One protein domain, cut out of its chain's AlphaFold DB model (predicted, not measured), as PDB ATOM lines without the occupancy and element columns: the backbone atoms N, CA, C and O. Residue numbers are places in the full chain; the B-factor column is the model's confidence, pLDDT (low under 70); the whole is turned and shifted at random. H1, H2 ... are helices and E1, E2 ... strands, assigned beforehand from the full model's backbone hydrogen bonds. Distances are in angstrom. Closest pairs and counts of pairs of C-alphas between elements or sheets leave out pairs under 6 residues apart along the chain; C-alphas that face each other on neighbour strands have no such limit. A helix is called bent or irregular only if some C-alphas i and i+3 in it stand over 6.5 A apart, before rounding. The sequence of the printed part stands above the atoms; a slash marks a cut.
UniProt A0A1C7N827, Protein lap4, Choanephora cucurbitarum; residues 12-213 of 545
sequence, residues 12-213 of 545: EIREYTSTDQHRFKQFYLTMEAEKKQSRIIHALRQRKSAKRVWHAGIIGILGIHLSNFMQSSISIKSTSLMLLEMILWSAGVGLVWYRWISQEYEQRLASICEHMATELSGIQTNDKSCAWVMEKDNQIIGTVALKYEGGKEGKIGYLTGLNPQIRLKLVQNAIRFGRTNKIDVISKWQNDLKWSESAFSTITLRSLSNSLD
ATOM      1  N   GLU A  12      27.268  26.304  51.171       84.06
ATOM      2  CA  GLU A  12      27.259  25.724  52.516       84.06
ATOM      3  C   GLU A  12      26.670  24.315  52.510       84.06
ATOM      4  O   GLU A  12      25.773  23.996  51.727       84.06
ATOM      5  N   ILE A  13      27.197  23.446  53.376       84.56
ATOM      6  CA  ILE A  13      26.643  22.111  53.608       84.56
ATOM      7  C   ILE A  13      25.907  22.149  54.936       84.56
ATOM      8  O   ILE A  13      26.510  22.429  55.971       84.56
ATOM      9  N   ARG A  14      24.624  21.813  54.900       88.00
ATOM     10  CA  ARG A  14      23.784  21.690  56.089       88.00
ATOM     11  C   ARG A  14      23.029  20.373  56.081       88.00
ATOM     12  O   ARG A  14      22.951  19.687  55.059       88.00
ATOM     13  N   GLU A  15      22.491  20.008  57.231       87.38
ATOM     14  CA  GLU A  15      21.627  18.838  57.333       87.38
ATOM     15  C   GLU A  15      20.336  19.064  56.539       87.38
ATOM     16  O   GLU A  15      19.782  20.168  56.497       87.38
ATOM     17  N   TYR A  16      19.906  18.011  55.853       85.12
ATOM     18  CA  TYR A  16      18.635  17.957  55.146       85.12
ATOM     19  C   TYR A  16      17.505  18.036  56.164       85.12
ATOM     20  O   TYR A  16      17.521  17.261  57.111       85.12
ATOM     21  N   THR A  17      16.512  18.901  55.967       83.69
ATOM     22  CA  THR A  17      15.322  18.978  56.831       83.69
ATOM     23  C   THR A  17      14.056  18.605  56.065       83.69
ATOM     24  O   THR A  17      14.007  18.685  54.838       83.69
ATOM     25  N   SER A  18      12.979  18.235  56.764       80.00
ATOM     26  CA  SER A  18      11.682  17.925  56.132       80.00
ATOM     27  C   SER A  18      11.124  19.080  55.282       80.00
ATOM     28  O   SER A  18      10.437  18.850  54.288       80.00
ATOM     29  N   THR A  19      11.483  20.325  55.601       83.81
ATOM     30  CA  THR A  19      11.164  21.522  54.805       83.81
ATOM     31  C   THR A  19      11.847  21.547  53.430       83.81
ATOM     32  O   THR A  19      11.352  22.195  52.506       83.81
ATOM     33  N   ASP A  20      12.935  20.795  53.240       84.00
ATOM     34  CA  ASP A  20      13.661  20.704  51.969       84.00
ATOM     35  C   ASP A  20      13.052  19.712  50.991       84.00
ATOM     36  O   ASP A  20      13.471  19.654  49.833       84.00
ATOM     37  N   GLN A  21      12.044  18.950  51.412       84.25
ATOM     38  CA  GLN A  21      11.440  17.899  50.601       84.25
ATOM     39  C   GLN A  21      10.972  18.415  49.240       84.25
ATOM     40  O   GLN A  21      11.268  17.816  48.203       84.25
ATOM     41  N   HIS A  22      10.304  19.566  49.221       85.56
ATOM     42  CA  HIS A  22       9.848  20.188  47.982       85.56
ATOM     43  C   HIS A  22      11.014  20.715  47.128       85.56
ATOM     44  O   HIS A  22      11.059  20.486  45.917       85.56
ATOM     45  N   ARG A  23      11.998  21.371  47.755       86.38
ATOM     46  CA  ARG A  23      13.164  21.960  47.071       86.38
ATOM     47  C   ARG A  23      14.058  20.884  46.457       86.38
ATOM     48  O   ARG A  23      14.516  21.034  45.327       86.38
ATOM     49  N   PHE A  24      14.235  19.761  47.149       84.62
ATOM     50  CA  PHE A  24      14.954  18.596  46.646       84.62
ATOM     51  C   PHE A  24      14.254  17.976  45.435       84.62
ATOM     52  O   PHE A  24      14.914  17.696  44.434       84.62
ATOM     53  N   LYS A  25      12.924  17.806  45.485       83.88
ATOM     54  CA  LYS A  25      12.143  17.309  44.339       83.88
ATOM     55  C   LYS A  25      12.350  18.198  43.115       83.88
ATOM     56  O   LYS A  25      12.661  17.686  42.040       83.88
ATOM     57  N   GLN A  26      12.240  19.516  43.283       84.81
ATOM     58  CA  GLN A  26      12.472  20.474  42.199       84.81
ATOM     59  C   GLN A  26      13.898  20.379  41.647       84.81
ATOM     60  O   GLN A  26      14.068  20.223  40.439       84.81
ATOM     61  N   PHE A  27      14.912  20.385  42.514       85.25
ATOM     62  CA  PHE A  27      16.315  20.235  42.121       85.25
ATOM     63  C   PHE A  27      16.585  18.931  41.352       85.25
ATOM     64  O   PHE A  27      17.286  18.907  40.341       85.25
ATOM     65  N   TYR A  28      16.021  17.816  41.808       83.00
ATOM     66  CA  TYR A  28      16.230  16.532  41.154       83.00
ATOM     67  C   TYR A  28      15.571  16.479  39.771       83.00
ATOM     68  O   TYR A  28      16.154  15.924  38.834       83.00
ATOM     69  N   LEU A  29      14.372  17.057  39.641       80.94
ATOM     70  CA  LEU A  29      13.653  17.165  38.372       80.94
ATOM     71  C   LEU A  29      14.412  18.040  37.373       80.94
ATOM     72  O   LEU A  29      14.579  17.622  36.226       80.94
ATOM     73  N   THR A  30      14.925  19.202  37.790       81.12
ATOM     74  CA  THR A  30      15.716  20.082  36.910       81.12
ATOM     75  C   THR A  30      17.010  19.404  36.464       81.12
ATOM     76  O   THR A  30      17.311  19.377  35.271       81.12
ATOM     77  N   MET A  31      17.719  18.743  37.382       78.62
ATOM     78  CA  MET A  31      18.932  17.979  37.073       78.62
ATOM     79  C   MET A  31      18.677  16.837  36.065       78.62
ATOM     80  O   MET A  31      19.548  16.496  35.263       78.62
ATOM     81  N   GLU A  32      17.504  16.200  36.107       76.50
ATOM     82  CA  GLU A  32      17.125  15.138  35.164       76.50
ATOM     83  C   GLU A  32      16.571  15.657  33.840       76.50
ATOM     84  O   GLU A  32      16.750  15.004  32.807       76.50
ATOM     85  N   ALA A  33      15.965  16.845  33.836       73.69
ATOM     86  CA  ALA A  33      15.523  17.509  32.618       73.69
ATOM     87  C   ALA A  33      16.697  17.747  31.651       73.69
ATOM     88  O   ALA A  33      16.553  17.495  30.454       73.69
ATOM     89  N   GLU A  34      17.887  18.095  32.158       72.56
ATOM     90  CA  GLU A  34      19.105  18.248  31.341       72.56
ATOM     91  C   GLU A  34      19.523  16.954  30.619       72.56
ATOM     92  O   GLU A  34      20.124  16.988  29.546       72.56
ATOM     93  N   LYS A  35      19.184  15.785  31.181       70.44
ATOM     94  CA  LYS A  35      19.518  14.458  30.625       70.44
ATOM     95  C   LYS A  35      18.340  13.789  29.916       70.44
ATOM     96  O   LYS A  35      18.479  12.679  29.397       70.44
ATOM     97  N   LYS A  36      17.183  14.450  29.870       75.06
ATOM     98  CA  LYS A  36      15.925  13.896  29.364       75.06
ATOM     99  C   LYS A  36      16.016  13.517  27.887       75.06
ATOM    100  O   LYS A  36      15.698  12.385  27.528       75.06
ATOM    101  N   GLN A  37      16.502  14.421  27.035       72.56
ATOM    102  CA  GLN A  37      16.571  14.182  25.587       72.56
ATOM    103  C   GLN A  37      17.437  12.964  25.238       72.56
ATOM    104  O   GLN A  37      17.004  12.088  24.490       72.56
ATOM    105  N   SER A  38      18.637  12.859  25.817       72.81
ATOM    106  CA  SER A  38      19.559  11.753  25.532       72.81
ATOM    107  C   SER A  38      19.008  10.403  25.999       72.81
ATOM    108  O   SER A  38      19.120   9.408  25.277       72.81
ATOM    109  N   ARG A  39      18.342  10.362  27.160       76.25
ATOM    110  CA  ARG A  39      17.698   9.148  27.683       76.25
ATOM    111  C   ARG A  39      16.492   8.715  26.861       76.25
ATOM    112  O   ARG A  39      16.370   7.525  26.577       76.25
ATOM    113  N   ILE A  40      15.644   9.652  26.435       74.56
ATOM    114  CA  ILE A  40      14.493   9.346  25.573       74.56
ATOM    115  C   ILE A  40      14.975   8.802  24.226       74.56
ATOM    116  O   ILE A  40      14.478   7.770  23.779       74.56
ATOM    117  N   ILE A  41      15.981   9.428  23.607       74.38
ATOM    118  CA  ILE A  41      16.557   8.956  22.337       74.38
ATOM    119  C   ILE A  41      17.173   7.561  22.502       74.38
ATOM    120  O   ILE A  41      16.977   6.689  21.651       74.38
ATOM    121  N   HIS A  42      17.889   7.313  23.600       77.75
ATOM    122  CA  HIS A  42      18.436   5.990  23.890       77.75
ATOM    123  C   HIS A  42      17.326   4.939  24.062       77.75
ATOM    124  O   HIS A  42      17.382   3.876  23.445       77.75
ATOM    125  N   ALA A  43      16.282   5.243  24.838       75.62
ATOM    126  CA  ALA A  43      15.137   4.355  25.035       75.62
ATOM    127  C   ALA A  43      14.382   4.080  23.722       75.62
ATOM    128  O   ALA A  43      14.020   2.935  23.447       75.62
ATOM    129  N   LEU A  44      14.217   5.100  22.875       76.25
ATOM    130  CA  LEU A  44      13.620   4.985  21.544       76.25
ATOM    131  C   LEU A  44      14.388   3.976  20.677       76.25
ATOM    132  O   LEU A  44      13.782   3.085  20.083       76.25
ATOM    133  N   ARG A  45      15.728   4.053  20.658       76.06
ATOM    134  CA  ARG A  45      16.592   3.129  19.893       76.06
ATOM    135  C   ARG A  45      16.498   1.676  20.364       76.06
ATOM    136  O   ARG A  45      16.710   0.763  19.562       76.06
ATOM    137  N   GLN A  46      16.194   1.451  21.639       78.19
ATOM    138  CA  GLN A  46      16.112   0.113  22.230       78.19
ATOM    139  C   GLN A  46      14.709  -0.512  22.125       78.19
ATOM    140  O   GLN A  46      14.561  -1.732  22.238       78.19
ATOM    141  N   ARG A  47      13.659   0.279  21.867       82.56
ATOM    142  CA  ARG A  47      12.270  -0.209  21.887       82.56
ATOM    143  C   ARG A  47      11.938  -1.037  20.635       82.56
ATOM    144  O   ARG A  47      11.773  -0.513  19.535       82.56
ATOM    145  N   LYS A  48      11.772  -2.356  20.805       84.25
ATOM    146  CA  LYS A  48      11.412  -3.289  19.713       84.25
ATOM    147  C   LYS A  48      10.056  -2.970  19.068       84.25
ATOM    148  O   LYS A  48       9.879  -3.213  17.879       84.25
ATOM    149  N   SER A  49       9.093  -2.443  19.827       84.62
ATOM    150  CA  SER A  49       7.783  -2.021  19.303       84.62
ATOM    151  C   SER A  49       7.901  -0.841  18.336       84.62
ATOM    152  O   SER A  49       7.347  -0.910  17.245       84.62
ATOM    153  N   ALA A  50       8.688   0.182  18.685       79.25
ATOM    154  CA  ALA A  50       8.932   1.337  17.821       79.25
ATOM    155  C   ALA A  50       9.593   0.914  16.502       79.25
ATOM    156  O   ALA A  50       9.147   1.317  15.430       79.25
ATOM    157  N   LYS A  51      10.580   0.007  16.572       83.06
ATOM    158  CA  LYS A  51      11.190  -0.590  15.375       83.06
ATOM    159  C   LYS A  51      10.157  -1.317  14.518       83.06
ATOM    160  O   LYS A  51      10.136  -1.096  13.316       83.06
ATOM    161  N   ARG A  52       9.299  -2.159  15.099       86.62
ATOM    162  CA  ARG A  52       8.283  -2.907  14.334       86.62
ATOM    163  C   ARG A  52       7.300  -1.987  13.605       86.62
ATOM    164  O   ARG A  52       7.066  -2.201  12.422       86.62
ATOM    165  N   VAL A  53       6.793  -0.948  14.274       87.56
ATOM    166  CA  VAL A  53       5.890   0.048  13.660       87.56
ATOM    167  C   VAL A  53       6.586   0.801  12.523       87.56
ATOM    168  O   VAL A  53       5.997   1.011  11.465       87.56
ATOM    169  N   TRP A  54       7.859   1.159  12.713       86.75
ATOM    170  CA  TRP A  54       8.653   1.823  11.683       86.75
ATOM    171  C   TRP A  54       8.855   0.938  10.439       86.75
ATOM    172  O   TRP A  54       8.568   1.385   9.331       86.75
ATOM    173  N   HIS A  55       9.248  -0.333  10.614       86.50
ATOM    174  CA  HIS A  55       9.418  -1.277   9.498       86.50
ATOM    175  C   HIS A  55       8.098  -1.563   8.772       86.50
ATOM    176  O   HIS A  55       8.075  -1.560   7.546       86.50
ATOM    177  N   ALA A  56       7.001  -1.778   9.506       87.88
ATOM    178  CA  ALA A  56       5.700  -2.079   8.910       87.88
ATOM    179  C   ALA A  56       5.212  -0.953   7.986       87.88
ATOM    180  O   ALA A  56       4.732  -1.226   6.891       87.88
ATOM    181  N   GLY A  57       5.386   0.310   8.388       85.94
ATOM    182  CA  GLY A  57       4.986   1.432   7.543       85.94
ATOM    183  C   GLY A  57       5.900   1.661   6.340       85.94
ATOM    184  O   GLY A  57       5.396   1.971   5.269       85.94
ATOM    185  N   ILE A  58       7.214   1.422   6.457       87.00
ATOM    186  CA  ILE A  58       8.114   1.452   5.287       87.00
ATOM    187  C   ILE A  58       7.719   0.374   4.275       87.00
ATOM    188  O   ILE A  58       7.623   0.665   3.086       87.00
ATOM    189  N   ILE A  59       7.458  -0.852   4.739       87.44
ATOM    190  CA  ILE A  59       7.011  -1.954   3.878       87.44
ATOM    191  C   ILE A  59       5.665  -1.612   3.225       87.44
ATOM    192  O   ILE A  59       5.497  -1.862   2.035       87.44
ATOM    193  N   GLY A  60       4.736  -1.001   3.967       86.69
ATOM    194  CA  GLY A  60       3.449  -0.548   3.433       86.69
ATOM    195  C   GLY A  60       3.591   0.509   2.333       86.69
ATOM    196  O   GLY A  60       3.015   0.345   1.262       86.69
ATOM    197  N   ILE A  61       4.402   1.550   2.561       86.50
ATOM    198  CA  ILE A  61       4.666   2.608   1.568       86.50
ATOM    199  C   ILE A  61       5.330   2.012   0.322       86.50
ATOM    200  O   ILE A  61       4.876   2.258  -0.793       86.50
ATOM    201  N   LEU A  62       6.354   1.170   0.500       85.06
ATOM    202  CA  LEU A  62       7.002   0.474  -0.613       85.06
ATOM    203  C   LEU A  62       6.002  -0.388  -1.389       85.06
ATOM    204  O   LEU A  62       5.991  -0.329  -2.613       85.06
ATOM    205  N   GLY A  63       5.141  -1.140  -0.699       84.62
ATOM    206  CA  GLY A  63       4.121  -1.989  -1.317       84.62
ATOM    207  C   GLY A  63       3.135  -1.214  -2.196       84.62
ATOM    208  O   GLY A  63       2.862  -1.648  -3.312       84.62
ATOM    209  N   ILE A  64       2.662  -0.050  -1.735       83.94
ATOM    210  CA  ILE A  64       1.749   0.827  -2.494       83.94
ATOM    211  C   ILE A  64       2.435   1.383  -3.751       83.94
ATOM    212  O   ILE A  64       1.857   1.397  -4.837       83.94
ATOM    213  N   HIS A  65       3.690   1.825  -3.638       80.31
ATOM    214  CA  HIS A  65       4.425   2.342  -4.798       80.31
ATOM    215  C   HIS A  65       4.826   1.231  -5.779       80.31
ATOM    216  O   HIS A  65       4.772   1.445  -6.989       80.31
ATOM    217  N   LEU A  66       5.143   0.027  -5.291       78.50
ATOM    218  CA  LEU A  66       5.397  -1.166  -6.113       78.50
ATOM    219  C   LEU A  66       4.142  -1.637  -6.866       78.50
ATOM    220  O   LEU A  66       4.251  -2.015  -8.032       78.50
ATOM    221  N   SER A  67       2.951  -1.585  -6.257       75.25
ATOM    222  CA  SER A  67       1.707  -1.912  -6.972       75.25
ATOM    223  C   SER A  67       1.407  -0.901  -8.078       75.25
ATOM    224  O   SER A  67       1.030  -1.292  -9.181       75.25
ATOM    225  N   ASN A  68       1.645   0.387  -7.817       69.69
ATOM    226  CA  ASN A  68       1.460   1.453  -8.806       69.69
ATOM    227  C   ASN A  68       2.507   1.389  -9.937       69.69
ATOM    228  O   ASN A  68       2.212   1.740 -11.081       69.69
ATOM    229  N   PHE A  69       3.715   0.896  -9.637       68.44
ATOM    230  CA  PHE A  69       4.782   0.659 -10.613       68.44
ATOM    231  C   PHE A  69       4.420  -0.421 -11.635       68.44
ATOM    232  O   PHE A  69       4.664  -0.251 -12.825       68.44
ATOM    233  N   MET A  70       3.777  -1.505 -11.193       61.19
ATOM    234  CA  MET A  70       3.328  -2.574 -12.094       61.19
ATOM    235  C   MET A  70       2.199  -2.126 -13.042       61.19
ATOM    236  O   MET A  70       1.905  -2.828 -14.005       61.19
ATOM    237  N   GLN A  71       1.580  -0.965 -12.794       63.44
ATOM    238  CA  GLN A  71       0.473  -0.421 -13.588       63.44
ATOM    239  C   GLN A  71       0.860   0.760 -14.503       63.44
ATOM    240  O   GLN A  71       0.052   1.129 -15.353       63.44
ATOM    241  N   SER A  72       2.056   1.361 -14.392       58.56
ATOM    242  CA  SER A  72       2.434   2.518 -15.233       58.56
ATOM    243  C   SER A  72       3.953   2.743 -15.377       58.56
ATOM    244  O   SER A  72       4.721   2.566 -14.433       58.56
ATOM    245  N   SER A  73       4.405   3.166 -16.567       52.94
ATOM    246  CA  SER A  73       5.809   3.495 -16.880       52.94
ATOM    247  C   SER A  73       6.251   4.809 -16.210       52.94
ATOM    248  O   SER A  73       5.668   5.862 -16.467       52.94
ATOM    249  N   ILE A  74       7.276   4.755 -15.350       57.53
ATOM    250  CA  ILE A  74       7.643   5.829 -14.401       57.53
ATOM    251  C   ILE A  74       8.207   7.110 -15.041       57.53
ATOM    252  O   ILE A  74       9.092   7.079 -15.894       57.53
ATOM    253  N   SER A  75       7.785   8.246 -14.463       56.22
ATOM    254  CA  SER A  75       8.439   9.563 -14.490       56.22
ATOM    255  C   SER A  75       9.153   9.847 -13.154       56.22
ATOM    256  O   SER A  75       8.627   9.525 -12.091       56.22
ATOM    257  N   ILE A  76      10.308  10.527 -13.195       56.75
ATOM    258  CA  ILE A  76      11.184  10.921 -12.059       56.75
ATOM    259  C   ILE A  76      10.429  11.588 -10.878       56.75
ATOM    260  O   ILE A  76      10.900  11.579  -9.739       56.75
ATOM    261  N   LYS A  77       9.228  12.136 -11.113       60.25
ATOM    262  CA  LYS A  77       8.376  12.739 -10.073       60.25
ATOM    263  C   LYS A  77       7.783  11.733  -9.067       60.25
ATOM    264  O   LYS A  77       7.483  12.147  -7.952       60.25
ATOM    265  N   SER A  78       7.613  10.445  -9.399       65.88
ATOM    266  CA  SER A  78       7.032   9.476  -8.442       65.88
ATOM    267  C   SER A  78       8.047   9.008  -7.393       65.88
ATOM    268  O   SER A  78       7.701   8.824  -6.226       65.88
ATOM    269  N   THR A  79       9.328   8.913  -7.760       69.19
ATOM    270  CA  THR A  79      10.398   8.494  -6.841       69.19
ATOM    271  C   THR A  79      10.693   9.535  -5.761       69.19
ATOM    272  O   THR A  79      10.978   9.173  -4.619       69.19
ATOM    273  N   SER A  80      10.592  10.830  -6.084       76.25
ATOM    274  CA  SER A  80      10.749  11.900  -5.092       76.25
ATOM    275  C   SER A  80       9.574  11.956  -4.110       76.25
ATOM    276  O   SER A  80       9.786  12.228  -2.929       76.25
ATOM    277  N   LEU A  81       8.357  11.640  -4.569       81.62
ATOM    278  CA  LEU A  81       7.165  11.566  -3.722       81.62
ATOM    279  C   LEU A  81       7.246  10.401  -2.723       81.62
ATOM    280  O   LEU A  81       7.012  10.605  -1.535       81.62
ATOM    281  N   MET A  82       7.674   9.215  -3.169       83.00
ATOM    282  CA  MET A  82       7.889   8.057  -2.290       83.00
ATOM    283  C   MET A  82       8.909   8.360  -1.181       83.00
ATOM    284  O   MET A  82       8.677   8.053  -0.011       83.00
ATOM    285  N   LEU A  83      10.033   9.001  -1.527       82.94
ATOM    286  CA  LEU A  83      11.041   9.415  -0.544       82.94
ATOM    287  C   LEU A  83      10.469  10.413   0.471       82.94
ATOM    288  O   LEU A  83      10.731  10.283   1.668       82.94
ATOM    289  N   LEU A  84       9.664  11.376   0.017       87.31
ATOM    290  CA  LEU A  84       9.004  12.341   0.894       87.31
ATOM    291  C   LEU A  84       8.032  11.649   1.864       87.31
ATOM    292  O   LEU A  84       8.067  11.931   3.061       87.31
ATOM    293  N   GLU A  85       7.219  10.707   1.386       86.81
ATOM    294  CA  GLU A  85       6.287   9.932   2.218       86.81
ATOM    295  C   GLU A  85       7.015   9.068   3.254       86.81
ATOM    296  O   GLU A  85       6.622   9.035   4.422       86.81
ATOM    297  N   MET A  86       8.127   8.430   2.875       85.44
ATOM    298  CA  MET A  86       8.969   7.675   3.810       85.44
ATOM    299  C   MET A  86       9.584   8.571   4.895       85.44
ATOM    300  O   MET A  86       9.662   8.165   6.062       85.44
ATOM    301  N   ILE A  87      10.013   9.785   4.533       85.56
ATOM    302  CA  ILE A  87      10.544  10.778   5.479       85.56
ATOM    303  C   ILE A  87       9.439  11.249   6.427       85.56
ATOM    304  O   ILE A  87       9.643  11.242   7.642       85.56
ATOM    305  N   LEU A  88       8.264  11.603   5.900       88.19
ATOM    306  CA  LEU A  88       7.115  12.054   6.692       88.19
ATOM    307  C   LEU A  88       6.635  10.969   7.658       88.19
ATOM    308  O   LEU A  88       6.416  11.250   8.837       88.19
ATOM    309  N   TRP A  89       6.551   9.720   7.199       87.06
ATOM    310  CA  TRP A  89       6.211   8.582   8.048       87.06
ATOM    311  C   TRP A  89       7.240   8.373   9.161       87.06
ATOM    312  O   TRP A  89       6.888   8.250  10.338       87.06
ATOM    313  N   SER A  90       8.527   8.383   8.806       84.06
ATOM    314  CA  SER A  90       9.618   8.220   9.771       84.06
ATOM    315  C   SER A  90       9.617   9.335  10.820       84.06
ATOM    316  O   SER A  90       9.783   9.055  12.010       84.06
ATOM    317  N   ALA A  91       9.373  10.580  10.405       87.12
ATOM    318  CA  ALA A  91       9.255  11.725  11.300       87.12
ATOM    319  C   ALA A  91       8.022  11.619  12.212       87.12
ATOM    320  O   ALA A  91       8.138  11.817  13.424       87.12
ATOM    321  N   GLY A  92       6.860  11.248  11.665       88.31
ATOM    322  CA  GLY A  92       5.607  11.102  12.410       88.31
ATOM    323  C   GLY A  92       5.678  10.013  13.482       88.31
ATOM    324  O   GLY A  92       5.409  10.276  14.656       88.31
ATOM    325  N   VAL A  93       6.127   8.809  13.114       86.94
ATOM    326  CA  VAL A  93       6.323   7.699  14.065       86.94
ATOM    327  C   VAL A  93       7.362   8.076  15.125       86.94
ATOM    328  O   VAL A  93       7.154   7.813  16.312       86.94
ATOM    329  N   GLY A  94       8.451   8.741  14.725       83.12
ATOM    330  CA  GLY A  94       9.471   9.245  15.644       83.12
ATOM    331  C   GLY A  94       8.905  10.206  16.692       83.12
ATOM    332  O   GLY A  94       9.160  10.024  17.883       83.12
ATOM    333  N   LEU A  95       8.093  11.183  16.276       88.25
ATOM    334  CA  LEU A  95       7.465  12.169  17.163       88.25
ATOM    335  C   LEU A  95       6.466  11.539  18.140       88.25
ATOM    336  O   LEU A  95       6.486  11.872  19.327       88.25
ATOM    337  N   VAL A  96       5.620  10.616  17.671       89.12
ATOM    338  CA  VAL A  96       4.630   9.927  18.518       89.12
ATOM    339  C   VAL A  96       5.328   9.104  19.599       89.12
ATOM    340  O   VAL A  96       5.015   9.240  20.783       89.12
ATOM    341  N   TRP A  97       6.325   8.297  19.224       86.19
ATOM    342  CA  TRP A  97       7.070   7.498  20.196       86.19
ATOM    343  C   TRP A  97       7.932   8.354  21.123       86.19
ATOM    344  O   TRP A  97       8.043   8.027  22.303       86.19
ATOM    345  N   TYR A  98       8.508   9.453  20.632       86.38
ATOM    346  CA  TYR A  98       9.229  10.404  21.475       86.38
ATOM    347  C   TYR A  98       8.306  11.009  22.539       86.38
ATOM    348  O   TYR A  98       8.661  11.006  23.718       86.38
ATOM    349  N   ARG A  99       7.106  11.467  22.153       88.88
ATOM    350  CA  ARG A  99       6.107  12.004  23.093       88.88
ATOM    351  C   ARG A  99       5.661  10.958  24.111       88.88
ATOM    352  O   ARG A  99       5.680  11.246  25.303       88.88
ATOM    353  N   TRP A 100       5.351   9.742  23.666       87.50
ATOM    354  CA  TRP A 100       4.951   8.656  24.564       87.50
ATOM    355  C   TRP A 100       6.057   8.325  25.571       87.50
ATOM    356  O   TRP A 100       5.825   8.322  26.777       87.50
ATOM    357  N   ILE A 101       7.282   8.073  25.095       82.69
ATOM    358  CA  ILE A 101       8.420   7.743  25.966       82.69
ATOM    359  C   ILE A 101       8.720   8.904  26.916       82.69
ATOM    360  O   ILE A 101       9.038   8.661  28.075       82.69
ATOM    361  N   SER A 102       8.595  10.152  26.455       84.12
ATOM    362  CA  SER A 102       8.742  11.333  27.308       84.12
ATOM    363  C   SER A 102       7.737  11.331  28.460       84.12
ATOM    364  O   SER A 102       8.134  11.581  29.593       84.12
ATOM    365  N   GLN A 103       6.463  11.032  28.194       87.38
ATOM    366  CA  GLN A 103       5.414  11.015  29.215       87.38
ATOM    367  C   GLN A 103       5.606   9.865  30.216       87.38
ATOM    368  O   GLN A 103       5.531  10.071  31.425       87.38
ATOM    369  N   GLU A 104       5.937   8.666  29.726       84.38
ATOM    370  CA  GLU A 104       6.265   7.503  30.565       84.38
ATOM    371  C   GLU A 104       7.503   7.778  31.442       84.38
ATOM    372  O   GLU A 104       7.554   7.389  32.612       84.38
ATOM    373  N   TYR A 105       8.497   8.481  30.892       81.62
ATOM    374  CA  TYR A 105       9.699   8.891  31.613       81.62
ATOM    375  C   TYR A 105       9.389   9.899  32.723       81.62
ATOM    376  O   TYR A 105       9.870   9.724  33.839       81.62
ATOM    377  N   GLU A 106       8.579  10.922  32.446       82.06
ATOM    378  CA  GLU A 106       8.183  11.927  33.441       82.06
ATOM    379  C   GLU A 106       7.386  11.320  34.598       82.06
ATOM    380  O   GLU A 106       7.688  11.609  35.754       82.06
ATOM    381  N   GLN A 107       6.437  10.423  34.312       83.25
ATOM    382  CA  GLN A 107       5.663   9.726  35.348       83.25
ATOM    383  C   GLN A 107       6.555   8.866  36.250       83.25
ATOM    384  O   GLN A 107       6.452   8.927  37.477       83.25
ATOM    385  N   ARG A 108       7.480   8.097  35.658       81.00
ATOM    386  CA  ARG A 108       8.455   7.307  36.429       81.00
ATOM    387  C   ARG A 108       9.377   8.190  37.252       81.00
ATOM    388  O   ARG A 108       9.651   7.875  38.404       81.00
ATOM    389  N   LEU A 109       9.855   9.287  36.671       79.25
ATOM    390  CA  LEU A 109      10.740  10.220  37.351       79.25
ATOM    391  C   LEU A 109      10.048  10.855  38.564       79.25
ATOM    392  O   LEU A 109      10.651  10.899  39.631       79.25
ATOM    393  N   ALA A 110       8.788  11.274  38.425       79.31
ATOM    394  CA  ALA A 110       7.997  11.825  39.523       79.31
ATOM    395  C   ALA A 110       7.805  10.815  40.669       79.31
ATOM    396  O   ALA A 110       8.041  11.156  41.826       79.31
ATOM    397  N   SER A 111       7.467   9.559  40.354       80.56
ATOM    398  CA  SER A 111       7.338   8.490  41.358       80.56
ATOM    399  C   SER A 111       8.660   8.211  42.085       80.56
ATOM    400  O   SER A 111       8.682   8.100  43.310       80.56
ATOM    401  N   ILE A 112       9.778   8.180  41.353       78.81
ATOM    402  CA  ILE A 112      11.116   8.027  41.936       78.81
ATOM    403  C   ILE A 112      11.447   9.210  42.859       78.81
ATOM    404  O   ILE A 112      11.916   8.988  43.973       78.81
ATOM    405  N   CYS A 113      11.182  10.451  42.435       78.19
ATOM    406  CA  CYS A 113      11.366  11.655  43.255       78.19
ATOM    407  C   CYS A 113      10.600  11.581  44.578       78.19
ATOM    408  O   CYS A 113      11.163  11.912  45.622       78.19
ATOM    409  N   GLU A 114       9.347  11.130  44.540       80.31
ATOM    410  CA  GLU A 114       8.501  10.999  45.727       80.31
ATOM    411  C   GLU A 114       9.062   9.967  46.710       80.31
ATOM    412  O   GLU A 114       9.192  10.228  47.909       80.31
ATOM    413  N   HIS A 115       9.484   8.817  46.187       82.56
ATOM    414  CA  HIS A 115      10.069   7.754  46.991       82.56
ATOM    415  C   HIS A 115      11.402   8.169  47.637       82.56
ATOM    416  O   HIS A 115      11.593   7.983  48.831       82.56
ATOM    417  N   MET A 116      12.307   8.819  46.898       77.31
ATOM    418  CA  MET A 116      13.576   9.274  47.487       77.31
ATOM    419  C   MET A 116      13.365  10.344  48.554       77.31
ATOM    420  O   MET A 116      14.039  10.342  49.577       77.31
ATOM    421  N   ALA A 117      12.432  11.266  48.321       77.00
ATOM    422  CA  ALA A 117      12.160  12.342  49.260       77.00
ATOM    423  C   ALA A 117      11.546  11.823  50.576       77.00
ATOM    424  O   ALA A 117      11.825  12.378  51.633       77.00
ATOM    425  N   THR A 118      10.744  10.754  50.518       79.00
ATOM    426  CA  THR A 118      10.203  10.074  51.710       79.00
ATOM    427  C   THR A 118      11.248   9.223  52.432       79.00
ATOM    428  O   THR A 118      11.254   9.174  53.658       79.00
ATOM    429  N   GLU A 119      12.183   8.597  51.713       79.12
ATOM    430  CA  GLU A 119      13.298   7.900  52.365       79.12
ATOM    431  C   GLU A 119      14.259   8.873  53.059       79.12
ATOM    432  O   GLU A 119      14.664   8.618  54.192       79.12
ATOM    433  N   LEU A 120      14.586  10.010  52.432       76.81
ATOM    434  CA  LEU A 120      15.472  11.023  53.017       76.81
ATOM    435  C   LEU A 120      14.923  11.604  54.325       76.81
ATOM    436  O   LEU A 120      15.694  11.799  55.263       76.81
ATOM    437  N   SER A 121      13.610  11.833  54.421       74.94
ATOM    438  CA  SER A 121      12.993  12.271  55.678       74.94
ATOM    439  C   SER A 121      13.012  11.176  56.751       74.94
ATOM    440  O   SER A 121      13.184  11.481  57.928       74.94
ATOM    441  N   GLY A 122      12.909   9.899  56.366       73.38
ATOM    442  CA  GLY A 122      12.986   8.768  57.296       73.38
ATOM    443  C   GLY A 122      14.370   8.561  57.929       73.38
ATOM    444  O   GLY A 122      14.462   8.113  59.072       73.38
ATOM    445  N   ILE A 123      15.450   8.924  57.228       73.88
ATOM    446  CA  ILE A 123      16.845   8.769  57.693       73.88
ATOM    447  C   ILE A 123      17.142   9.606  58.944       73.88
ATOM    448  O   ILE A 123      17.963   9.188  59.757       73.88
ATOM    449  N   GLN A 124      16.456  10.736  59.131       61.19
ATOM    450  CA  GLN A 124      16.671  11.641  60.268       61.19
ATOM    451  C   GLN A 124      16.297  11.043  61.634       61.19
ATOM    452  O   GLN A 124      16.591  11.635  62.664       61.19
ATOM    453  N   THR A 125      15.641   9.883  61.672       57.12
ATOM    454  CA  THR A 125      15.132   9.285  62.917       57.12
ATOM    455  C   THR A 125      16.185   8.517  63.728       57.12
ATOM    456  O   THR A 125      15.836   7.882  64.720       57.12
ATOM    457  N   ASN A 126      17.462   8.537  63.325       65.00
ATOM    458  CA  ASN A 126      18.500   7.684  63.903       65.00
ATOM    459  C   ASN A 126      19.816   8.457  64.104       65.00
ATOM    460  O   ASN A 126      20.401   8.900  63.122       65.00
ATOM    461  N   ASP A 127      20.359   8.514  65.327       69.94
ATOM    462  CA  ASP A 127      21.578   9.286  65.680       69.94
ATOM    463  C   ASP A 127      22.833   8.929  64.855       69.94
ATOM    464  O   ASP A 127      23.824   9.657  64.818       69.94
ATOM    465  N   LYS A 128      22.809   7.770  64.191       78.81
ATOM    466  CA  LYS A 128      23.905   7.238  63.368       78.81
ATOM    467  C   LYS A 128      23.681   7.383  61.863       78.81
ATOM    468  O   LYS A 128      24.541   6.969  61.086       78.81
ATOM    469  N   SER A 129      22.546   7.930  61.437       84.94
ATOM    470  CA  SER A 129      22.213   8.152  60.028       84.94
ATOM    471  C   SER A 129      21.897   9.625  59.803       84.94
ATOM    472  O   SER A 129      21.209  10.241  60.604       84.94
ATOM    473  N   CYS A 130      22.403  10.211  58.723       86.12
ATOM    474  CA  CYS A 130      22.168  11.624  58.442       86.12
ATOM    475  C   CYS A 130      22.155  11.881  56.935       86.12
ATOM    476  O   CYS A 130      22.774  11.156  56.149       86.12
ATOM    477  N   ALA A 131      21.407  12.899  56.529       86.81
ATOM    478  CA  ALA A 131      21.334  13.372  55.159       86.81
ATOM    479  C   ALA A 131      21.740  14.844  55.111       86.81
ATOM    480  O   ALA A 131      21.411  15.620  56.004       86.81
ATOM    481  N   TRP A 132      22.439  15.229  54.048       86.81
ATOM    482  CA  TRP A 132      22.953  16.578  53.864       86.81
ATOM    483  C   TRP A 132      22.566  17.146  52.513       86.81
ATOM    484  O   TRP A 132      22.461  16.440  51.503       86.81
ATOM    485  N   VAL A 133      22.432  18.463  52.513       88.75
ATOM    486  CA  VAL A 133      22.184  19.296  51.348       88.75
ATOM    487  C   VAL A 133      23.327  20.288  51.238       88.75
ATOM    488  O   VAL A 133      23.754  20.872  52.231       88.75
ATOM    489  N   MET A 134      23.820  20.476  50.019       86.38
ATOM    490  CA  MET A 134      24.686  21.598  49.696       86.38
ATOM    491  C   MET A 134      23.838  22.681  49.039       86.38
ATOM    492  O   MET A 134      23.146  22.401  48.055       86.38
ATOM    493  N   GLU A 135      23.893  23.894  49.574       88.19
ATOM    494  CA  GLU A 135      23.125  25.040  49.095       88.19
ATOM    495  C   GLU A 135      24.029  26.168  48.633       88.19
ATOM    496  O   GLU A 135      25.100  26.386  49.190       88.19
ATOM    497  N   LYS A 136      23.571  26.900  47.622       84.25
ATOM    498  CA  LYS A 136      24.147  28.169  47.197       84.25
ATOM    499  C   LYS A 136      23.018  29.100  46.772       84.25
ATOM    500  O   LYS A 136      22.123  28.656  46.058       84.25
ATOM    501  N   ASP A 137      23.050  30.362  47.199       82.06
ATOM    502  CA  ASP A 137      22.050  31.377  46.826       82.06
ATOM    503  C   ASP A 137      20.603  30.908  47.089       82.06
ATOM    504  O   ASP A 137      19.696  31.098  46.279       82.06
ATOM    505  N   ASN A 138      20.395  30.219  48.218       81.25
ATOM    506  CA  ASN A 138      19.124  29.595  48.597       81.25
ATOM    507  C   ASN A 138      18.593  28.552  47.580       81.25
ATOM    508  O   ASN A 138      17.391  28.274  47.517       81.25
ATOM    509  N   GLN A 139      19.476  27.925  46.802       84.00
ATOM    510  CA  GLN A 139      19.168  26.799  45.921       84.00
ATOM    511  C   GLN A 139      19.993  25.569  46.289       84.00
ATOM    512  O   GLN A 139      21.185  25.657  46.577       84.00
ATOM    513  N   ILE A 140      19.359  24.400  46.234       86.19
ATOM    514  CA  ILE A 140      20.038  23.121  46.429       86.19
ATOM    515  C   ILE A 140      20.889  22.827  45.195       86.19
ATOM    516  O   ILE A 140      20.375  22.820  44.079       86.19
ATOM    517  N   ILE A 141      22.177  22.555  45.397       84.00
ATOM    518  CA  ILE A 141      23.125  22.219  44.324       84.00
ATOM    519  C   ILE A 141      23.610  20.762  44.382       84.00
ATOM    520  O   ILE A 141      24.192  20.256  43.417       84.00
ATOM    521  N   GLY A 142      23.347  20.061  45.486       83.19
ATOM    522  CA  GLY A 142      23.619  18.635  45.636       83.19
ATOM    523  C   GLY A 142      23.105  18.082  46.961       83.19
ATOM    524  O   GLY A 142      22.824  18.838  47.888       83.19
ATOM    525  N   THR A 143      22.987  16.760  47.049       83.25
ATOM    526  CA  THR A 143      22.593  16.057  48.282       83.25
ATOM    527  C   THR A 143      23.346  14.743  48.433       83.25
ATOM    528  O   THR A 143      23.871  14.205  47.453       83.25
ATOM    529  N   VAL A 144      23.425  14.243  49.663       83.38
ATOM    530  CA  VAL A 144      23.963  12.919  49.996       83.38
ATOM    531  C   VAL A 144      23.321  12.423  51.283       83.38
ATOM    532  O   VAL A 144      23.029  13.218  52.173       83.38
ATOM    533  N   ALA A 145      23.144  11.116  51.408       83.31
ATOM    534  CA  ALA A 145      22.684  10.492  52.634       83.31
ATOM    535  C   ALA A 145      23.629   9.379  53.077       83.31
ATOM    536  O   ALA A 145      24.200   8.669  52.248       83.31
ATOM    537  N   LEU A 146      23.769   9.220  54.388       81.81
ATOM    538  CA  LEU A 146      24.436   8.103  55.035       81.81
ATOM    539  C   LEU A 146      23.415   7.375  55.910       81.81
ATOM    540  O   LEU A 146      22.889   7.950  56.862       81.81
ATOM    541  N   LYS A 147      23.171   6.102  55.606       83.62
ATOM    542  CA  LYS A 147      22.318   5.217  56.398       83.62
ATOM    543  C   LYS A 147      23.162   4.182  57.128       83.62
ATOM    544  O   LYS A 147      23.961   3.474  56.512       83.62
ATOM    545  N   TYR A 148      22.968   4.085  58.433       82.56
ATOM    546  CA  TYR A 148      23.549   3.045  59.271       82.56
ATOM    547  C   TYR A 148      22.649   1.805  59.269       82.56
ATOM    548  O   TYR A 148      21.448   1.910  59.509       82.56
ATOM    549  N   GLU A 149      23.224   0.632  59.000       72.50
ATOM    550  CA  GLU A 149      22.478  -0.638  58.915       72.50
ATOM    551  C   GLU A 149      22.827  -1.634  60.040       72.50
ATOM    552  O   GLU A 149      22.365  -2.771  60.021       72.50
ATOM    553  N   GLY A 150      23.587  -1.206  61.055       66.88
ATOM    554  CA  GLY A 150      23.985  -2.042  62.195       66.88
ATOM    555  C   GLY A 150      25.467  -2.441  62.185       66.88
ATOM    556  O   GLY A 150      26.153  -2.393  61.165       66.88
ATOM    557  N   GLY A 151      26.002  -2.804  63.355       75.44
ATOM    558  CA  GLY A 151      27.423  -3.137  63.525       75.44
ATOM    559  C   GLY A 151      28.345  -1.913  63.419       75.44
ATOM    560  O   GLY A 151      28.135  -0.918  64.113       75.44
ATOM    561  N   LYS A 152      29.373  -1.983  62.566       65.69
ATOM    562  CA  LYS A 152      30.240  -0.839  62.221       65.69
ATOM    563  C   LYS A 152      29.948  -0.267  60.833       65.69
ATOM    564  O   LYS A 152      30.632   0.658  60.438       65.69
ATOM    565  N   GLU A 153      28.969  -0.777  60.087       72.06
ATOM    566  CA  GLU A 153      28.847  -0.450  58.661       72.06
ATOM    567  C   GLU A 153      27.831   0.668  58.373       72.06
ATOM    568  O   GLU A 153      26.703   0.669  58.874       72.06
ATOM    569  N   GLY A 154      28.226   1.612  57.516       71.94
ATOM    570  CA  GLY A 154      27.366   2.649  56.947       71.94
ATOM    571  C   GLY A 154      27.334   2.591  55.419       71.94
ATOM    572  O   GLY A 154      28.344   2.291  54.769       71.94
ATOM    573  N   LYS A 155      26.173   2.903  54.839       72.62
ATOM    574  CA  LYS A 155      25.950   2.973  53.391       72.62
ATOM    575  C   LYS A 155      25.660   4.399  52.956       72.62
ATOM    576  O   LYS A 155      24.788   5.055  53.519       72.62
ATOM    577  N   ILE A 156      26.367   4.869  51.929       71.56
ATOM    578  CA  ILE A 156      26.053   6.152  51.286       71.56
ATOM    579  C   ILE A 156      24.959   5.926  50.238       71.56
ATOM    580  O   ILE A 156      24.924   4.882  49.590       71.56
ATOM    581  N   GLY A 157      24.065   6.890  50.065       70.31
ATOM    582  CA  GLY A 157      23.050   6.886  49.020       70.31
ATOM    583  C   GLY A 157      22.631   8.297  48.620       70.31
ATOM    584  O   GLY A 157      23.045   9.283  49.233       70.31
ATOM    585  N   TYR A 158      21.823   8.389  47.569       68.50
ATOM    586  CA  TYR A 158      21.205   9.620  47.074       68.50
ATOM    587  C   TYR A 158      22.206  10.727  46.734       68.50
ATOM    588  O   TYR A 158      21.889  11.913  46.804       68.50
ATOM    589  N   LEU A 159      23.416  10.341  46.315       65.31
ATOM    590  CA  LEU A 159      24.447  11.286  45.908       65.31
ATOM    591  C   LEU A 159      24.042  11.983  44.605       65.31
ATOM    592  O   LEU A 159      24.120  11.417  43.509       65.31
ATOM    593  N   THR A 160      23.643  13.243  44.716       66.69
ATOM    594  CA  THR A 160      23.218  14.068  43.584       66.69
ATOM    595  C   THR A 160      24.022  15.362  43.511       66.69
ATOM    596  O   THR A 160      24.637  15.801  44.479       66.69
ATOM    597  N   GLY A 161      24.081  15.942  42.315       63.44
ATOM    598  CA  GLY A 161      24.901  17.115  42.018       63.44
ATOM    599  C   GLY A 161      25.338  17.105  40.561       63.44
ATOM    600  O   GLY A 161      25.712  16.053  40.028       63.44
ATOM    601  N   LEU A 162      25.279  18.253  39.895       61.09
ATOM    602  CA  LEU A 162      25.700  18.381  38.495       61.09
ATOM    603  C   LEU A 162      27.228  18.338  38.354       61.09
ATOM    604  O   LEU A 162      27.746  17.754  37.403       61.09
ATOM    605  N   ASN A 163      27.946  18.882  39.340       62.69
ATOM    606  CA  ASN A 163      29.401  18.994  39.335       62.69
ATOM    607  C   ASN A 163      30.069  17.841  40.126       62.69
ATOM    608  O   ASN A 163      29.686  17.590  41.275       62.69
ATOM    609  N   PRO A 164      31.091  17.162  39.568       55.41
ATOM    610  CA  PRO A 164      31.903  16.178  40.291       55.41
ATOM    611  C   PRO A 164      32.492  16.684  41.618       55.41
ATOM    612  O   PRO A 164      32.545  15.920  42.579       55.41
ATOM    613  N   GLN A 165      32.880  17.961  41.709       55.19
ATOM    614  CA  GLN A 165      33.444  18.532  42.938       55.19
ATOM    615  C   GLN A 165      32.408  18.706  44.057       55.19
ATOM    616  O   GLN A 165      32.727  18.477  45.223       55.19
ATOM    617  N   ILE A 166      31.156  19.035  43.715       62.53
ATOM    618  CA  ILE A 166      30.041  19.092  44.680       62.53
ATOM    619  C   ILE A 166      29.819  17.704  45.287       62.53
ATOM    620  O   ILE A 166      29.748  17.551  46.504       62.53
ATOM    621  N   ARG A 167      29.786  16.671  44.434       60.81
ATOM    622  CA  ARG A 167      29.640  15.282  44.885       60.81
ATOM    623  C   ARG A 167      30.791  14.851  45.790       60.81
ATOM    624  O   ARG A 167      30.546  14.174  46.782       60.81
ATOM    625  N   LEU A 168      32.021  15.253  45.471       57.88
ATOM    626  CA  LEU A 168      33.193  14.940  46.287       57.88
ATOM    627  C   LEU A 168      33.089  15.555  47.690       57.88
ATOM    628  O   LEU A 168      33.253  14.828  48.666       57.88
ATOM    629  N   LYS A 169      32.761  16.850  47.798       62.84
ATOM    630  CA  LYS A 169      32.589  17.528  49.096       62.84
ATOM    631  C   LYS A 169      31.482  16.899  49.945       62.84
ATOM    632  O   LYS A 169      31.663  16.689  51.141       62.84
ATOM    633  N   LEU A 170      30.356  16.553  49.323       64.94
ATOM    634  CA  LEU A 170      29.245  15.880  49.996       64.94
ATOM    635  C   LEU A 170      29.657  14.500  50.535       64.94
ATOM    636  O   LEU A 170      29.414  14.189  51.699       64.94
ATOM    637  N   VAL A 171      30.354  13.694  49.729       63.09
ATOM    638  CA  VAL A 171      30.876  12.388  50.168       63.09
ATOM    639  C   VAL A 171      31.906  12.539  51.290       63.09
ATOM    640  O   VAL A 171      31.858  11.781  52.257       63.09
ATOM    641  N   GLN A 172      32.805  13.523  51.206       63.38
ATOM    642  CA  GLN A 172      33.763  13.820  52.277       63.38
ATOM    643  C   GLN A 172      33.052  14.150  53.594       63.38
ATOM    644  O   GLN A 172      33.446  13.628  54.637       63.38
ATOM    645  N   ASN A 173      31.979  14.944  53.546       72.38
ATOM    646  CA  ASN A 173      31.187  15.262  54.730       72.38
ATOM    647  C   ASN A 173      30.540  14.009  55.349       72.38
ATOM    648  O   ASN A 173      30.654  13.785  56.553       72.38
ATOM    649  N   ALA A 174      29.946  13.138  54.526       66.81
ATOM    650  CA  ALA A 174      29.347  11.886  54.993       66.81
ATOM    651  C   ALA A 174      30.380  10.934  55.629       66.81
ATOM    652  O   ALA A 174      30.122  10.331  56.671       66.81
ATOM    653  N   ILE A 175      31.579  10.830  55.044       63.19
ATOM    654  CA  ILE A 175      32.679  10.025  55.601       63.19
ATOM    655  C   ILE A 175      33.187  10.628  56.916       63.19
ATOM    656  O   ILE A 175      33.472   9.885  57.857       63.19
ATOM    657  N   ARG A 176      33.277  11.963  57.012       68.69
ATOM    658  CA  ARG A 176      33.663  12.665  58.246       68.69
ATOM    659  C   ARG A 176      32.696  12.346  59.380       68.69
ATOM    660  O   ARG A 176      33.142  11.959  60.456       68.69
ATOM    661  N   PHE A 177      31.397  12.438  59.115       73.62
ATOM    662  CA  PHE A 177      30.359  12.062  60.071       73.62
ATOM    663  C   PHE A 177      30.465  10.587  60.481       73.62
ATOM    664  O   PHE A 177      30.404  10.272  61.669       73.62
ATOM    665  N   GLY A 178      30.699   9.687  59.518       68.94
ATOM    666  CA  GLY A 178      30.929   8.269  59.795       68.94
ATOM    667  C   GLY A 178      32.099   8.044  60.757       68.94
ATOM    668  O   GLY A 178      31.938   7.372  61.772       68.94
ATOM    669  N   ARG A 179      33.249   8.688  60.517       69.88
ATOM    670  CA  ARG A 179      34.431   8.595  61.395       69.88
ATOM    671  C   ARG A 179      34.157   9.103  62.810       69.88
ATOM    672  O   ARG A 179      34.493   8.402  63.763       69.88
ATOM    673  N   THR A 180      33.528  10.272  62.952       75.69
ATOM    674  CA  THR A 180      33.165  10.833  64.267       75.69
ATOM    675  C   THR A 180      32.288   9.862  65.062       75.69
ATOM    676  O   THR A 180      32.478   9.699  66.265       75.69
ATOM    677  N   ASN A 181      31.399   9.140  64.376       76.00
ATOM    678  CA  ASN A 181      30.467   8.188  64.979       76.00
ATOM    679  C   ASN A 181      30.948   6.722  64.977       76.00
ATOM    680  O   ASN A 181      30.173   5.825  65.313       76.00
ATOM    681  N   LYS A 182      32.225   6.459  64.644       75.75
ATOM    682  CA  LYS A 182      32.830   5.109  64.563       75.75
ATOM    683  C   LYS A 182      32.092   4.156  63.604       75.75
ATOM    684  O   LYS A 182      31.947   2.966  63.887       75.75
ATOM    685  N   ILE A 183      31.633   4.694  62.479       71.06
ATOM    686  CA  ILE A 183      30.980   3.983  61.381       71.06
ATOM    687  C   ILE A 183      31.969   3.888  60.216       71.06
ATOM    688  O   ILE A 183      32.367   4.897  59.629       71.06
ATOM    689  N   ASP A 184      32.333   2.667  59.858       60.56
ATOM    690  CA  ASP A 184      33.039   2.348  58.630       60.56
ATOM    691  C   ASP A 184      32.067   2.496  57.455       60.56
ATOM    692  O   ASP A 184      31.049   1.810  57.349       60.56
ATOM    693  N   VAL A 185      32.354   3.426  56.549       61.72
ATOM    694  CA  VAL A 185      31.522   3.672  55.367       61.72
ATOM    695  C   VAL A 185      31.977   2.731  54.250       61.72
ATOM    696  O   VAL A 185      32.914   3.032  53.512       61.72
ATOM    697  N   ILE A 186      31.363   1.547  54.173       51.19
ATOM    698  CA  ILE A 186      31.937   0.398  53.443       51.19
ATOM    699  C   ILE A 186      31.319   0.213  52.056       51.19
ATOM    700  O   ILE A 186      31.947  -0.355  51.155       51.19
ATOM    701  N   SER A 187      30.066   0.637  51.853       55.12
ATOM    702  CA  SER A 187      29.328   0.188  50.672       55.12
ATOM    703  C   SER A 187      28.234   1.124  50.175       55.12
ATOM    704  O   SER A 187      27.916   2.162  50.761       55.12
ATOM    705  N   LYS A 188      27.708   0.744  49.004       59.53
ATOM    706  CA  LYS A 188      26.622   1.437  48.337       59.53
ATOM    707  C   LYS A 188      25.284   1.043  48.937       59.53
ATOM    708  O   LYS A 188      25.044  -0.146  49.139       59.53
ATOM    709  N   TRP A 189      24.389   2.011  49.135       61.81
ATOM    710  CA  TRP A 189      22.990   1.702  49.397       61.81
ATOM    711  C   TRP A 189      22.419   0.903  48.220       61.81
ATOM    712  O   TRP A 189      22.370   1.365  47.079       61.81
ATOM    713  N   GLN A 190      22.033  -0.339  48.513       50.09
ATOM    714  CA  GLN A 190      21.681  -1.382  47.547       50.09
ATOM    715  C   GLN A 190      20.553  -0.976  46.577       50.09
ATOM    716  O   GLN A 190      20.534  -1.447  45.444       50.09
ATOM    717  N   ASN A 191      19.698  -0.029  46.982       49.53
ATOM    718  CA  ASN A 191      18.558   0.475  46.214       49.53
ATOM    719  C   ASN A 191      18.781   1.876  45.613       49.53
ATOM    720  O   ASN A 191      17.839   2.482  45.107       49.53
ATOM    721  N   ASP A 192      20.003   2.419  45.650       50.97
ATOM    722  CA  ASP A 192      20.253   3.760  45.120       50.97
ATOM    723  C   ASP A 192      20.205   3.768  43.579       50.97
ATOM    724  O   ASP A 192      21.147   3.350  42.884       50.97
ATOM    725  N   LEU A 193      19.070   4.270  43.076       46.69
ATOM    726  CA  LEU A 193      18.651   4.379  41.673       46.69
ATOM    727  C   LEU A 193      19.621   5.185  40.793       46.69
ATOM    728  O   LEU A 193      19.511   5.130  39.566       46.69
ATOM    729  N   LYS A 194      20.566   5.940  41.375       49.19
ATOM    730  CA  LYS A 194      21.386   6.912  40.630       49.19
ATOM    731  C   LYS A 194      22.887   6.765  40.694       49.19
ATOM    732  O   LYS A 194      23.584   7.441  39.927       49.19
ATOM    733  N   TRP A 195      23.408   5.882  41.528       41.50
ATOM    734  CA  TRP A 195      24.834   5.594  41.491       41.50
ATOM    735  C   TRP A 195      25.137   4.736  40.256       41.50
ATOM    736  O   TRP A 195      25.111   3.506  40.315       41.50
ATOM    737  N   SER A 196      25.324   5.397  39.110       36.25
ATOM    738  CA  SER A 196      25.668   4.764  37.840       36.25
ATOM    739  C   SER A 196      27.147   4.382  37.838       36.25
ATOM    740  O   SER A 196      28.003   5.255  38.007       36.25
ATOM    741  N   GLU A 197      27.448   3.114  37.559       32.50
ATOM    742  CA  GLU A 197      28.812   2.568  37.452       32.50
ATOM    743  C   GLU A 197      29.707   3.320  36.447       32.50
ATOM    744  O   GLU A 197      30.928   3.284  36.549       32.50
ATOM    745  N   SER A 198      29.127   4.075  35.508       32.59
ATOM    746  CA  SER A 198      29.856   4.756  34.434       32.59
ATOM    747  C   SER A 198      30.630   6.017  34.845       32.59
ATOM    748  O   SER A 198      31.417   6.507  34.043       32.59
ATOM    749  N   ALA A 199      30.423   6.571  36.048       34.34
ATOM    750  CA  ALA A 199      31.154   7.764  36.510       34.34
ATOM    751  C   ALA A 199      32.337   7.445  37.446       34.34
ATOM    752  O   ALA A 199      33.097   8.344  37.786       34.34
ATOM    753  N   PHE A 200      32.500   6.179  37.842       32.78
ATOM    754  CA  PHE A 200      33.549   5.704  38.752       32.78
ATOM    755  C   PHE A 200      33.887   4.223  38.489       32.78
ATOM    756  O   PHE A 200      34.151   3.461  39.414       32.78
ATOM    757  N   SER A 201      33.920   3.784  37.226       28.98
ATOM    758  CA  SER A 201      34.171   2.373  36.861       28.98
ATOM    759  C   SER A 201      35.580   1.852  37.202       28.98
ATOM    760  O   SER A 201      35.950   0.751  36.809       28.98
ATOM    761  N   THR A 202      36.383   2.613  37.949       32.84
ATOM    762  CA  THR A 202      37.693   2.189  38.470       32.84
ATOM    763  C   THR A 202      37.786   2.180  39.995       32.84
ATOM    764  O   THR A 202      38.818   1.777  40.523       32.84
ATOM    765  N   ILE A 203      36.749   2.615  40.719       36.25
ATOM    766  CA  ILE A 203      36.805   2.794  42.175       36.25
ATOM    767  C   ILE A 203      35.536   2.218  42.805       36.25
ATOM    768  O   ILE A 203      34.476   2.840  42.815       36.25
ATOM    769  N   THR A 204      35.634   0.999  43.330       33.69
ATOM    770  CA  THR A 204      34.592   0.432  44.196       33.69
ATOM    771  C   THR A 204      34.639   1.124  45.560       33.69
ATOM    772  O   THR A 204      35.695   1.576  45.980       33.69
ATOM    773  N   LEU A 205      33.530   1.203  46.302       35.44
ATOM    774  CA  LEU A 205      33.526   1.786  47.659       35.44
ATOM    775  C   LEU A 205      34.426   1.041  48.649       35.44
ATOM    776  O   LEU A 205      34.975   1.671  49.537       35.44
ATOM    777  N   ARG A 206      34.653  -0.263  48.440       32.59
ATOM    778  CA  ARG A 206      35.718  -1.024  49.120       32.59
ATOM    779  C   ARG A 206      37.111  -0.640  48.645       32.59
ATOM    780  O   ARG A 206      38.045  -0.707  49.432       32.59
ATOM    781  N   SER A 207      37.267  -0.250  47.376       34.06
ATOM    782  CA  SER A 207      38.463   0.457  46.942       34.06
ATOM    783  C   SER A 207      38.525   1.772  47.696       34.06
ATOM    784  O   SER A 207      39.467   1.860  48.429       34.06
ATOM    785  N   LEU A 208      37.557   2.697  47.702       32.88
ATOM    786  CA  LEU A 208      37.603   3.915  48.537       32.88
ATOM    787  C   LEU A 208      37.909   3.620  50.013       32.88
ATOM    788  O   LEU A 208      38.852   4.195  50.520       32.88
ATOM    789  N   SER A 209      37.255   2.676  50.690       32.81
ATOM    790  CA  SER A 209      37.563   2.369  52.095       32.81
ATOM    791  C   SER A 209      38.990   1.825  52.292       32.81
ATOM    792  O   SER A 209      39.655   2.226  53.239       32.81
ATOM    793  N   ASN A 210      39.502   1.002  51.363       32.25
ATOM    794  CA  ASN A 210      40.882   0.472  51.363       32.25
ATOM    795  C   ASN A 210      41.894   1.323  50.539       32.25
ATOM    796  O   ASN A 210      43.064   0.961  50.412       32.25
ATOM    797  N   SER A 211      41.449   2.436  49.946       33.47
ATOM    798  CA  SER A 211      42.134   3.383  49.033       33.47
ATOM    799  C   SER A 211      42.169   4.781  49.631       33.47
ATOM    800  O   SER A 211      42.935   5.620  49.171       33.47
ATOM    801  N   LEU A 212      41.438   5.018  50.717       34.34
ATOM    802  CA  LEU A 212      41.689   6.137  51.615       34.34
ATOM    803  C   LEU A 212      43.085   5.979  52.274       34.34
ATOM    804  O   LEU A 212      43.733   6.983  52.534       34.34
ATOM    805  N   ASP A 213      43.617   4.747  52.378       33.12
ATOM    806  CA  ASP A 213      45.038   4.463  52.693       33.12
ATOM    807  C   ASP A 213      45.938   4.253  51.452       33.12
ATOM    808  O   ASP A 213      47.167   4.238  51.548       33.12
TER     809      ASP A 213
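AT A GLANCE: This is residues 12 to 213 of the 545 residues of the protein "Protein lap4" of Choanephora cucurbitarum (UniProt A0A1C7N827). Picture a small head with a long helical arm: in the head, a strongly twisted sheet of five strands curls round H4, while H1a and the last part of H3 cover its other face. H3 runs on from the head as the long side of the arm, H2 folds back beside it as a helical hairpin, and H1b crosses H3 between the head and H2; residues 70 to 77 at the far tip stand free, and the short H5 packs on E5 at the sheet's edge. The 202 printed residues include five named helices and five named strands, in the order E1 H1 H2 H3 E2 E3 E4 H4 E5 H5; the sheet's order is E1 E2 E3 E4 E5, mixed, with E4 and E5 parallel and the other neighbours antiparallel. The class is mixed, helices and strands, and the whole is only just extended, close to loose, with a radius of gyration of the C-alphas of 25.3 A and spans of 86 by 36 by 26 A, the arm making the length.

HOW THE PARTS SIT: Begin at the sheet with E2, residues 130 to 136, E3, residues 139 to 148, and E4, residues 153 to 161; they form a meander, each strand the antiparallel neighbour of the one before, and make two hairpins. Look for N 132 and O 144 at 2.8 A between E2 and E3, and N 145 and O 157 at 2.8 A between E3 and E4. E3 bends by 54 degrees at residue 142. The edge strand E1, residues 12 to 15, is antiparallel to E2, with N 14 and O 133 at 3.0 A. The other edge strand, E5, residues 184 to 188, is parallel to E4, with N 154 and O 184 at 2.8 A. With H4, residues 164 to 180, E4 and E5 make a strand-helix-strand unit, two parallel neighbours with a helix between, whose crossover is right-handed. The sheet curls round H4; Val 144 and Leu 170 are the closest C-alphas of E3 and H4, 6.1 A apart. H5, residues 205 to 211, is on the same face as H4, at a height over the sheet of 6.9 A, only just over E5 with 3 C-alphas falling on it. H1, residues 18 to 46, was assigned as one helix by its hydrogen bonds but is bent, with C-alphas 34 and 37 at 7.5 A; of its two arms, H1a, residues 18 to 34, is on the opposite face of the sheet from H4. Its arm H1a, residues 18 to 34, is irregular, with C-alphas 19 and 22 at 7.1 A; it lies over E3 at a height over the sheet of 8.3 A and runs across the strands, at 68 degrees to E3 on the local plane. H3, residues 77 to 123, is on the same face as H1a; with H1a and H3 on one face of the sheet and H4 on the other there are three layers, helices on both faces of a sheet. H1a touches residues 109 to 121 of H3, opposite ways at a shallow tilt of 21 degrees, the closest C-alphas being those of Gln 21 and Ala 117, 5.8 A apart. The arm H1b, residues 37 to 46, touches residues 97 to 105 of H3 at a steep tilt of 67 degrees, only just short of perpendicular; the C-alphas of Ile 40 and Ile 101 are closest, at 6.3 A. H2, residues 48 to 69, forms a helical hairpin with H3, touching its residues 82 to 97, opposite ways at a shallow tilt of 10 degrees; the C-alphas of Ile 58 and Met 86 are closest, at 6.5 A. Every O i to N i+4 pair is within hydrogen-bond range in H1b, H2, H4 and H5, against 11 of 13 in H1a and 42 of 43 in H3.

IN THESE COORDINATES: Find C-alpha 12 at (27.259, 25.724, 52.516), where E1 begins. Then find C-alpha 77 at (8.376, 12.739, -10.073); from there H3 runs 68.4 A to C-alpha 123 at (16.845, 8.769, 57.693). H2 measures 31.3 A, H1a 25.9 A, H1b 14.5 A and H4 24.6 A from first to last C-alpha. E3 measures 27.6 A, E4 24.5 A and E2 20.1 A, while E5 measures 12.2 A, E1 10.1 A and H5 8.9 A.

THE WHOLE: The two C-alphas farthest apart are those of Ser 73 and Thr 180, at 85.9 A. The printed part has no cut, and its long link, residues 189 to 204, joins E5 to H5. The mean pLDDT of the printed part is 72.1; look for values under 70 at, among others, residues 68 to 79, 158 to 172 and 184 to 213, and H5 has a mean of 33.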